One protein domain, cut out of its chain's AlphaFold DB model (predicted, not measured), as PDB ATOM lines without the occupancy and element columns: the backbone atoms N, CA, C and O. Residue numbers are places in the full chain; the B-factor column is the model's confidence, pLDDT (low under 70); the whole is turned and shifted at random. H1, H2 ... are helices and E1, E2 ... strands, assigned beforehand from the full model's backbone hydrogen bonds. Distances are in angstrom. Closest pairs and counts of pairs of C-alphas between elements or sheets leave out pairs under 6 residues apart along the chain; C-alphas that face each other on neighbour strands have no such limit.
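Overview. This is residues 135 to 207 of the 217 residues of the protein "CASPASE_P10 domain-containing protein" of Bugula neritina (UniProt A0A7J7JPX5). Two helices make the core: the longer one, H2, with H1 packed on it and crossing it at a steep tilt. After H2 the chain folds back in an extended run that holds the short strand E1, and the last stretch, residues 195 to 207, passes the end where H2 begins. The printed part has 73 residues with two named helices and one named strand, in the order H1, H2, E1; it is mostly helix, with under half of its residues in named elements. It is only just compact, close to loose, with a radius of gyration of the C-alphas of 13.5 A, and spans 39 by 27 by 15 A.

Along the chain. Find C-alpha 164 at (168.846, 285.225, 288.962); from there H2, residues 164 to 181, runs 25.3 A. Look back to C-alpha 146 at (176.106, 289.668, 272.873), where H1, residues 146 to 158, begins and runs 17.8 A. E1, residues 191 to 194, ends at C-alpha 194, at (171.549, 275.070, 287.318).

Arrangement. H1 and H2 touch, and the C-alphas of Ala 150 and Val 171 are their closest, 5.2 A apart. They run opposite ways at a steep tilt of 49 degrees, and a tight link of 5 residues joins them. In both helices every O i to N i+4 pair is within hydrogen-bond range. A short link of 9 residues leads from H2 to E1; their closest C-alphas, those of Phe 168 and Ala 192, are 7.3 A apart. E1 pairs with no named strand, and H1 and E1 are apart. Before H1, residues 139 to 140 pair with residues 144 to 145, antiparallel.

Size, cuts and confidence. The two C-alphas farthest apart are those of Pro 141 and Met 199, at 40.6 A. The printed part has no cut, and no link between named elements is long. Mean pLDDT of the printed part is 85.8; look for values under 70 at residue 185 and residues 196 to 200.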
ATOM      1  N   PHE A 135     177.777 275.261 269.092       83.50
ATOM      2  CA  PHE A 135     177.452 276.578 268.534       83.50
ATOM      3  C   PHE A 135     178.493 277.629 268.927       83.50
ATOM      4  O   PHE A 135     179.062 277.597 270.017       83.50
ATOM      5  N   THR A 136     178.739 278.595 268.041       85.44
ATOM      6  CA  THR A 136     179.668 279.699 268.315       85.44
ATOM      7  C   THR A 136     178.983 280.817 269.099       85.44
ATOM      8  O   THR A 136     177.822 281.157 268.855       85.44
ATOM      9  N   SER A 137     179.696 281.399 270.065       88.50
ATOM     10  CA  SER A 137     179.296 282.661 270.698       88.50
ATOM     11  C   SER A 137     179.393 283.798 269.681       88.50
ATOM     12  O   SER A 137     180.422 283.947 269.020       88.50
ATOM     13  N   LYS A 138     178.359 284.636 269.566       86.94
ATOM     14  CA  LYS A 138     178.400 285.810 268.692       86.94
ATOM     15  C   LYS A 138     179.044 286.986 269.411       86.94
ATOM     16  O   LYS A 138     178.624 287.411 270.492       86.94
ATOM     17  N   ILE A 139     180.058 287.535 268.756       88.12
ATOM     18  CA  ILE A 139     180.813 288.693 269.213       88.12
ATOM     19  C   ILE A 139     180.638 289.776 268.159       88.12
ATOM     20  O   ILE A 139     180.916 289.564 266.983       88.12
ATOM     21  N   HIS A 140     180.150 290.937 268.579       84.94
ATOM     22  CA  HIS A 140     180.081 292.102 267.714       84.94
ATOM     23  C   HIS A 140     181.412 292.863 267.769       84.94
ATOM     24  O   HIS A 140     181.883 293.121 268.878       84.94
ATOM     25  N   PRO A 141     181.970 293.325 266.635       83.38
ATOM     26  CA  PRO A 141     183.289 293.968 266.598       83.38
ATOM     27  C   PRO A 141     183.391 295.188 267.524       83.38
ATOM     28  O   PRO A 141     184.352 295.326 268.267       83.38
ATOM     29  N   VAL A 142     182.355 296.034 267.544       87.38
ATOM     30  CA  VAL A 142     182.333 297.263 268.365       87.38
ATOM     31  C   VAL A 142     181.863 297.041 269.809       87.38
ATOM     32  O   VAL A 142     182.256 297.766 270.712       87.38
ATOM     33  N   TYR A 143     180.982 296.067 270.054       84.19
ATOM     34  CA  TYR A 143     180.243 295.976 271.323       84.19
ATOM     35  C   TYR A 143     180.577 294.728 272.148       84.19
ATOM     36  O   TYR A 143     180.005 294.546 273.223       84.19
ATOM     37  N   GLY A 144     181.445 293.856 271.635       89.62
ATOM     38  CA  GLY A 144     181.821 292.604 272.275       89.62
ATOM     39  C   GLY A 144     180.725 291.534 272.243       89.62
ATOM     40  O   GLY A 144     179.851 291.520 271.371       89.62
ATOM     41  N   SER A 145     180.808 290.605 273.196       92.50
ATOM     42  CA  SER A 145     179.909 289.452 273.328       92.50
ATOM     43  C   SER A 145     178.456 289.880 273.562       92.50
ATOM     44  O   SER A 145     178.149 290.638 274.491       92.50
ATOM     45  N   LEU A 146     177.535 289.364 272.737       90.94
ATOM     46  CA  LEU A 146     176.106 289.668 272.873       90.94
ATOM     47  C   LEU A 146     175.543 289.177 274.210       90.94
ATOM     48  O   LEU A 146     174.710 289.860 274.811       90.94
ATOM     49  N   MET A 147     176.025 288.027 274.694       93.88
ATOM     50  CA  MET A 147     175.635 287.465 275.987       93.88
ATOM     51  C   MET A 147     176.045 288.386 277.135       93.88
ATOM     52  O   MET A 147     175.200 288.726 277.962       93.88
ATOM     53  N   VAL A 148     177.299 288.851 277.155       93.00
ATOM     54  CA  VAL A 148     177.796 289.763 278.200       93.00
ATOM     55  C   VAL A 148     176.994 291.061 278.204       93.00
ATOM     56  O   VAL A 148     176.536 291.506 279.257       93.00
ATOM     57  N   ARG A 149     176.733 291.640 277.029       93.00
ATOM     58  CA  ARG A 149     175.933 292.867 276.918       93.00
ATOM     59  C   ARG A 149     174.505 292.675 277.433       93.00
ATOM     60  O   ARG A 149     173.993 293.524 278.167       93.00
ATOM     61  N   ALA A 150     173.856 291.575 277.056       94.44
ATOM     62  CA  ALA A 150     172.517 291.249 277.530       94.44
ATOM     63  C   ALA A 150     172.498 291.011 279.047       94.44
ATOM     64  O   ALA A 150     171.593 291.511 279.719       94.44
ATOM     65  N   LEU A 151     173.507 290.319 279.584       94.94
ATOM     66  CA  LEU A 151     173.669 290.058 281.011       94.94
ATOM     67  C   LEU A 151     173.802 291.352 281.807       94.94
ATOM     68  O   LEU A 151     172.989 291.593 282.694       94.94
ATOM     69  N   VAL A 152     174.757 292.213 281.449       94.31
ATOM     70  CA  VAL A 152     174.982 293.497 282.130       94.31
ATOM     71  C   VAL A 152     173.717 294.353 282.098       94.31
ATOM     72  O   VAL A 152     173.268 294.836 283.135       94.31
ATOM     73  N   SER A 153     173.082 294.480 280.928       95.38
ATOM     74  CA  SER A 153     171.847 295.257 280.785       95.38
ATOM     75  C   SER A 153     170.694 294.703 281.628       95.38
ATOM     76  O   SER A 153     169.908 295.474 282.180       95.38
ATOM     77  N   SER A 154     170.538 293.379 281.705       95.44
ATOM     78  CA  SER A 154     169.476 292.767 282.511       95.44
ATOM     79  C   SER A 154     169.767 292.882 284.001       95.44
ATOM     80  O   SER A 154     168.884 293.288 284.746       95.44
ATOM     81  N   MET A 155     171.000 292.625 284.430       94.00
ATOM     82  CA  MET A 155     171.416 292.756 285.828       94.00
ATOM     83  C   MET A 155     171.232 294.189 286.328       94.00
ATOM     84  O   MET A 155     170.578 294.392 287.344       94.00
ATOM     85  N   TYR A 156     171.691 295.187 285.567       93.75
ATOM     86  CA  TYR A 156     171.531 296.597 285.930       93.75
ATOM     87  C   TYR A 156     170.063 296.990 286.149       93.75
ATOM     88  O   TYR A 156     169.742 297.730 287.072       93.75
ATOM     89  N   LYS A 157     169.152 296.469 285.318       94.94
ATOM     90  CA  LYS A 157     167.727 296.816 285.384       94.94
ATOM     91  C   LYS A 157     166.939 295.985 286.406       94.94
ATOM     92  O   LYS A 157     165.938 296.465 286.931       94.94
ATOM     93  N   HIS A 158     167.349 294.744 286.666       94.56
ATOM     94  CA  HIS A 158     166.490 293.742 287.309       94.56
ATOM     95  C   HIS A 158     167.078 293.090 288.567       94.56
ATOM     96  O   HIS A 158     166.313 292.470 289.303       94.56
ATOM     97  N   ALA A 159     168.369 293.270 288.876       91.31
ATOM     98  CA  ALA A 159     169.034 292.621 290.018       91.31
ATOM     99  C   ALA A 159     168.399 292.917 291.389       91.31
ATOM    100  O   ALA A 159     168.529 292.110 292.305       91.31
ATOM    101  N   GLY A 160     167.713 294.056 291.536       89.56
ATOM    102  CA  GLY A 160     167.015 294.426 292.772       89.56
ATOM    103  C   GLY A 160     165.649 293.767 292.974       89.56
ATOM    104  O   GLY A 160     165.179 293.694 294.103       89.56
ATOM    105  N   HIS A 161     165.014 293.282 291.906       91.00
ATOM    106  CA  HIS A 161     163.596 292.891 291.930       91.00
ATOM    107  C   HIS A 161     163.354 291.440 291.513       91.00
ATOM    108  O   HIS A 161     162.313 290.867 291.828       91.00
ATOM    109  N   HIS A 162     164.296 290.844 290.785       92.56
ATOM    110  CA  HIS A 162     164.138 289.522 290.201       92.56
ATOM    111  C   HIS A 162     165.203 288.562 290.711       92.56
ATOM    112  O   HIS A 162     166.339 288.953 290.982       92.56
ATOM    113  N   ASP A 163     164.822 287.292 290.807       91.06
ATOM    114  CA  ASP A 163     165.774 286.220 291.035       91.06
ATOM    115  C   ASP A 163     166.672 286.020 289.801       91.06
ATOM    116  O   ASP A 163     166.295 286.348 288.667       91.06
ATOM    117  N   LEU A 164     167.863 285.463 290.017       89.75
ATOM    118  CA  LEU A 164     168.846 285.225 288.962       89.75
ATOM    119  C   LEU A 164     168.286 284.378 287.812       89.75
ATOM    120  O   LEU A 164     168.537 284.703 286.653       89.75
ATOM    121  N   CYS A 165     167.488 283.343 288.089       87.81
ATOM    122  CA  CYS A 165     166.925 282.483 287.044       87.81
ATOM    123  C   CYS A 165     165.979 283.273 286.125       87.81
ATOM    124  O   CYS A 165     166.040 283.149 284.897       87.81
ATOM    125  N   THR A 166     165.158 284.156 286.698       91.25
ATOM    126  CA  THR A 166     164.324 285.100 285.939       91.25
ATOM    127  C   THR A 166     165.172 286.071 285.114       91.25
ATOM    128  O   THR A 166     164.876 286.294 283.936       91.25
ATOM    129  N   ILE A 167     166.259 286.606 285.679       93.94
ATOM    130  CA  ILE A 167     167.188 287.479 284.945       93.94
ATOM    131  C   ILE A 167     167.799 286.731 283.752       93.94
ATOM    132  O   ILE A 167     167.843 287.279 282.648       93.94
ATOM    133  N   PHE A 168     168.193 285.464 283.901       91.62
ATOM    134  CA  PHE A 168     168.769 284.685 282.799       91.62
ATOM    135  C   PHE A 168     167.774 284.390 281.672       91.62
ATOM    136  O   PHE A 168     168.148 284.482 280.499       91.62
ATOM    137  N   LYS A 169     166.491 284.160 281.978       91.25
ATOM    138  CA  LYS A 169     165.436 284.072 280.946       91.25
ATOM    139  C   LYS A 169     165.316 285.372 280.140       91.25
ATOM    140  O   LYS A 169     165.151 285.355 278.914       91.25
ATOM    141  N   GLN A 170     165.454 286.522 280.801       94.25
ATOM    142  CA  GLN A 170     165.474 287.818 280.115       94.25
ATOM    143  C   GLN A 170     166.738 287.996 279.265       94.25
ATOM    144  O   GLN A 170     166.658 288.536 278.160       94.25
ATOM    145  N   VAL A 171     167.895 287.527 279.741       94.75
ATOM    146  CA  VAL A 171     169.153 287.519 278.972       94.75
ATOM    147  C   VAL A 171     169.007 286.683 277.701       94.75
ATOM    148  O   VAL A 171     169.295 287.198 276.623       94.75
ATOM    149  N   GLN A 172     168.486 285.456 277.794       92.94
ATOM    150  CA  GLN A 172     168.197 284.600 276.634       92.94
ATOM    151  C   GLN A 172     167.322 285.321 275.602       92.94
ATOM    152  O   GLN A 172     167.656 285.379 274.418       92.94
ATOM    153  N   THR A 173     166.234 285.939 276.066       93.12
ATOM    154  CA  THR A 173     165.315 286.696 275.205       93.12
ATOM    155  C   THR A 173     166.015 287.872 274.522       93.12
ATOM    156  O   THR A 173     165.840 288.084 273.322       93.12
ATOM    157  N   LYS A 174     166.835 288.633 275.259       94.12
ATOM    158  CA  LYS A 174     167.588 289.767 274.706       94.12
ATOM    159  C   LYS A 174     168.628 289.329 273.682       94.12
ATOM    160  O   LYS A 174     168.720 289.964 272.639       94.12
ATOM    161  N   VAL A 175     169.387 288.264 273.945       92.56
ATOM    162  CA  VAL A 175     170.377 287.749 272.985       92.56
ATOM    163  C   VAL A 175     169.693 287.321 271.692       92.56
ATOM    164  O   VAL A 175     170.146 287.708 270.616       92.56
ATOM    165  N   ARG A 176     168.559 286.616 271.785       89.31
ATOM    166  CA  ARG A 176     167.780 286.218 270.607       89.31
ATOM    167  C   ARG A 176     167.334 287.427 269.782       89.31
ATOM    168  O   ARG A 176     167.516 287.418 268.569       89.31
ATOM    169  N   LYS A 177     166.814 288.475 270.433       90.50
ATOM    170  CA  LYS A 177     166.432 289.731 269.763       90.50
ATOM    171  C   LYS A 177     167.629 290.423 269.111       90.50
ATOM    172  O   LYS A 177     167.575 290.718 267.930       90.50
ATOM    173  N   LEU A 178     168.744 290.568 269.830       89.44
ATOM    174  CA  LEU A 178     169.964 291.184 269.297       89.44
ATOM    175  C   LEU A 178     170.528 290.446 268.076       89.44
ATOM    176  O   LEU A 178     171.137 291.086 267.223       89.44
ATOM    177  N   CYS A 179     170.349 289.125 267.988       87.75
ATOM    178  CA  CYS A 179     170.745 288.362 266.805       87.75
ATOM    179  C   CYS A 179     169.864 288.679 265.589       87.75
ATOM    180  O   CYS A 179     170.389 288.790 264.482       87.75
ATOM    181  N   ILE A 180     168.552 288.841 265.806       85.75
ATOM    182  CA  ILE A 180     167.573 289.185 264.764       85.75
ATOM    183  C   ILE A 180     167.787 290.629 264.301       85.75
ATOM    184  O   ILE A 180     168.015 290.858 263.121       85.75
ATOM    185  N   ASP A 181     167.814 291.584 265.233       86.38
ATOM    186  CA  ASP A 181     167.899 293.022 264.935       86.38
ATOM    187  C   ASP A 181     169.183 293.399 264.178       86.38
ATOM    188  O   ASP A 181     169.236 294.407 263.480       86.38
ATOM    189  N   ARG A 182     170.244 292.599 264.337       83.50
ATOM    190  CA  ARG A 182     171.552 292.827 263.708       83.50
ATOM    191  C   ARG A 182     171.802 291.964 262.478       83.50
ATOM    192  O   ARG A 182     172.927 291.960 261.989       83.50
ATOM    193  N   ASN A 183     170.795 291.225 262.005       81.19
ATOM    194  CA  ASN A 183     170.897 290.344 260.841       81.19
ATOM    195  C   ASN A 183     172.117 289.406 260.899       81.19
ATOM    196  O   ASN A 183     172.764 289.152 259.888       81.19
ATOM    197  N   LEU A 184     172.440 288.856 262.077       77.44
ATOM    198  CA  LEU A 184     173.653 288.040 262.267       77.44
ATOM    199  C   LEU A 184     173.566 286.630 261.641       77.44
ATOM    200  O   LEU A 184     174.405 285.775 261.933       77.44
ATOM    201  N   GLY A 185     172.554 286.378 260.798       67.44
ATOM    202  CA  GLY A 185     172.335 285.177 259.974       67.44
ATOM    203  C   GLY A 185     172.057 283.879 260.739       67.44
ATOM    204  O   GLY A 185     171.365 282.993 260.253       67.44
ATOM    205  N   SER A 186     172.554 283.770 261.966       76.25
ATOM    206  CA  SER A 186     172.430 282.621 262.854       76.25
ATOM    207  C   SER A 186     172.143 283.119 264.266       76.25
ATOM    208  O   SER A 186     172.793 284.035 264.775       76.25
ATOM    209  N   GLY A 187     171.119 282.537 264.889       82.00
ATOM    210  CA  GLY A 187     170.749 282.856 266.262       82.00
ATOM    211  C   GLY A 187     171.791 282.355 267.263       82.00
ATOM    212  O   GLY A 187     172.508 281.391 267.006       82.00
ATOM    213  N   GLN A 188     171.838 282.990 268.430       86.38
ATOM    214  CA  GLN A 188     172.577 282.501 269.589       86.38
ATOM    215  C   GLN A 188     171.591 282.116 270.693       86.38
ATOM    216  O   GLN A 188     170.697 282.896 271.034       86.38
ATOM    217  N   LEU A 189     171.772 280.924 271.265       87.31
ATOM    218  CA  LEU A 189     170.989 280.439 272.399       87.31
ATOM    219  C   LEU A 189     171.875 280.346 273.642       87.31
ATOM    220  O   LEU A 189     172.760 279.499 273.721       87.31
ATOM    221  N   VAL A 190     171.614 281.216 274.617       87.00
ATOM    222  CA  VAL A 190     172.291 281.194 275.921       87.00
ATOM    223  C   VAL A 190     171.762 280.022 276.740       87.00
ATOM    224  O   VAL A 190     170.548 279.849 276.860       87.00
ATOM    225  N   VAL A 191     172.657 279.250 277.352       85.31
ATOM    226  CA  VAL A 191     172.292 278.068 278.140       85.31
ATOM    227  C   VAL A 191     172.668 278.298 279.595       85.31
ATOM    228  O   VAL A 191     173.817 278.600 279.898       85.31
ATOM    229  N   ALA A 192     171.704 278.147 280.498       82.06
ATOM    230  CA  ALA A 192     171.946 278.150 281.934       82.06
ATOM    231  C   ALA A 192     171.806 276.717 282.451       82.06
ATOM    232  O   ALA A 192     170.795 276.066 282.198       82.06
ATOM    233  N   TRP A 193     172.851 276.230 283.109       78.69
ATOM    234  CA  TRP A 193     172.891 274.958 283.812       78.69
ATOM    235  C   TRP A 193     172.854 275.280 285.287       78.69
ATOM    236  O   TRP A 193     173.708 276.008 285.795       78.69
ATOM    237  N   ASP A 194     171.831 274.763 285.938       73.81
ATOM    238  CA  ASP A 194     171.549 275.070 287.318       73.81
ATOM    239  C   ASP A 194     171.542 273.770 288.118       73.81
ATOM    240  O   ASP A 194     170.755 272.868 287.828       73.81
ATOM    241  N   THR A 195     172.455 273.662 289.079       70.06
ATOM    242  CA  THR A 195     172.462 272.594 290.086       70.06
ATOM    243  C   THR A 195     171.973 273.109 291.438       70.06
ATOM    244  O   THR A 195     172.136 272.437 292.459       70.06
ATOM    245  N   LEU A 196     171.355 274.299 291.473       65.00
ATOM    246  CA  LEU A 196     170.656 274.785 292.649       65.00
ATOM    247  C   LEU A 196     169.608 273.755 293.040       65.00
ATOM    248  O   LEU A 196     168.699 273.400 292.283       65.00
ATOM    249  N   THR A 197     169.740 273.272 294.267       60.31
ATOM    250  CA  THR A 197     168.703 272.448 294.867       60.31
ATOM    251  C   THR A 197     167.402 273.263 294.859       60.31
ATOM    252  O   THR A 197     167.407 274.452 295.182       60.31
ATOM    253  N   HIS A 198     166.293 272.641 294.438       51.94
ATOM    254  CA  HIS A 198     164.999 273.232 294.026       51.94
ATOM    255  C   HIS A 198     164.334 274.249 294.993       51.94
ATOM    256  O   HIS A 198     163.249 274.758 294.723       51.94
ATOM    257  N   MET A 199     164.949 274.560 296.131       52.16
ATOM    258  CA  MET A 199     164.360 275.263 297.266       52.16
ATOM    259  C   MET A 199     164.847 276.708 297.450       52.16
ATOM    260  O   MET A 199     164.427 277.351 298.413       52.16
ATOM    261  N   ARG A 200     165.721 277.259 296.590       69.31
ATOM    262  CA  ARG A 200     166.260 278.620 296.809       69.31
ATOM    263  C   ARG A 200     166.303 279.476 295.548       69.31
ATOM    264  O   ARG A 200     167.121 279.280 294.660       69.31
ATOM    265  N   LYS A 201     165.450 280.505 295.520       82.25
ATOM    266  CA  LYS A 201     165.586 281.633 294.592       82.25
ATOM    267  C   LYS A 201     166.794 282.477 295.008       82.25
ATOM    268  O   LYS A 201     166.854 282.916 296.155       82.25
ATOM    269  N   ILE A 202     167.719 282.735 294.085       84.94
ATOM    270  CA  ILE A 202     168.859 283.624 294.345       84.94
ATOM    271  C   ILE A 202     168.483 285.055 293.984       84.94
ATOM    272  O   ILE A 202     168.216 285.350 292.822       84.94
ATOM    273  N   TYR A 203     168.546 285.949 294.964       88.06
ATOM    274  CA  TYR A 203     168.411 287.392 294.783       88.06
ATOM    275  C   TYR A 203     169.737 288.074 295.126       88.06
ATOM    276  O   TYR A 203     170.430 287.649 296.047       88.06
ATOM    277  N   LEU A 204     170.091 289.131 294.393       83.88
ATOM    278  CA  LEU A 204     171.377 289.819 294.564       83.88
ATOM    279  C   LEU A 204     171.331 290.979 295.564       83.88
ATOM    280  O   LEU A 204     172.382 291.398 296.032       83.88
ATOM    281  N   PHE A 205     170.137 291.509 295.853       83.38
ATOM    282  CA  PHE A 205     169.902 292.641 296.763       83.38
ATOM    283  C   PHE A 205     170.974 293.758 296.687       83.38
ATOM    284  O   PHE A 205     171.557 294.129 297.711       83.38
ATOM    285  N   PRO A 206     171.270 294.308 295.491       80.62
ATOM    286  CA  PRO A 206     172.277 295.355 295.343       80.62
ATOM    287  C   PRO A 206     171.923 296.578 296.199       80.62
ATOM    288  O   PRO A 206     170.788 297.048 296.179       80.62
ATOM    289  N   GLY A 207     172.895 297.095 296.953       77.69
ATOM    290  CA  GLY A 207     172.705 298.251 297.837       77.69
ATOM    291  C   GLY A 207     172.016 297.940 299.170       77.69
ATOM    292  O   GLY A 207     171.882 298.836 300.002       77.69
TER     293      GLY A 207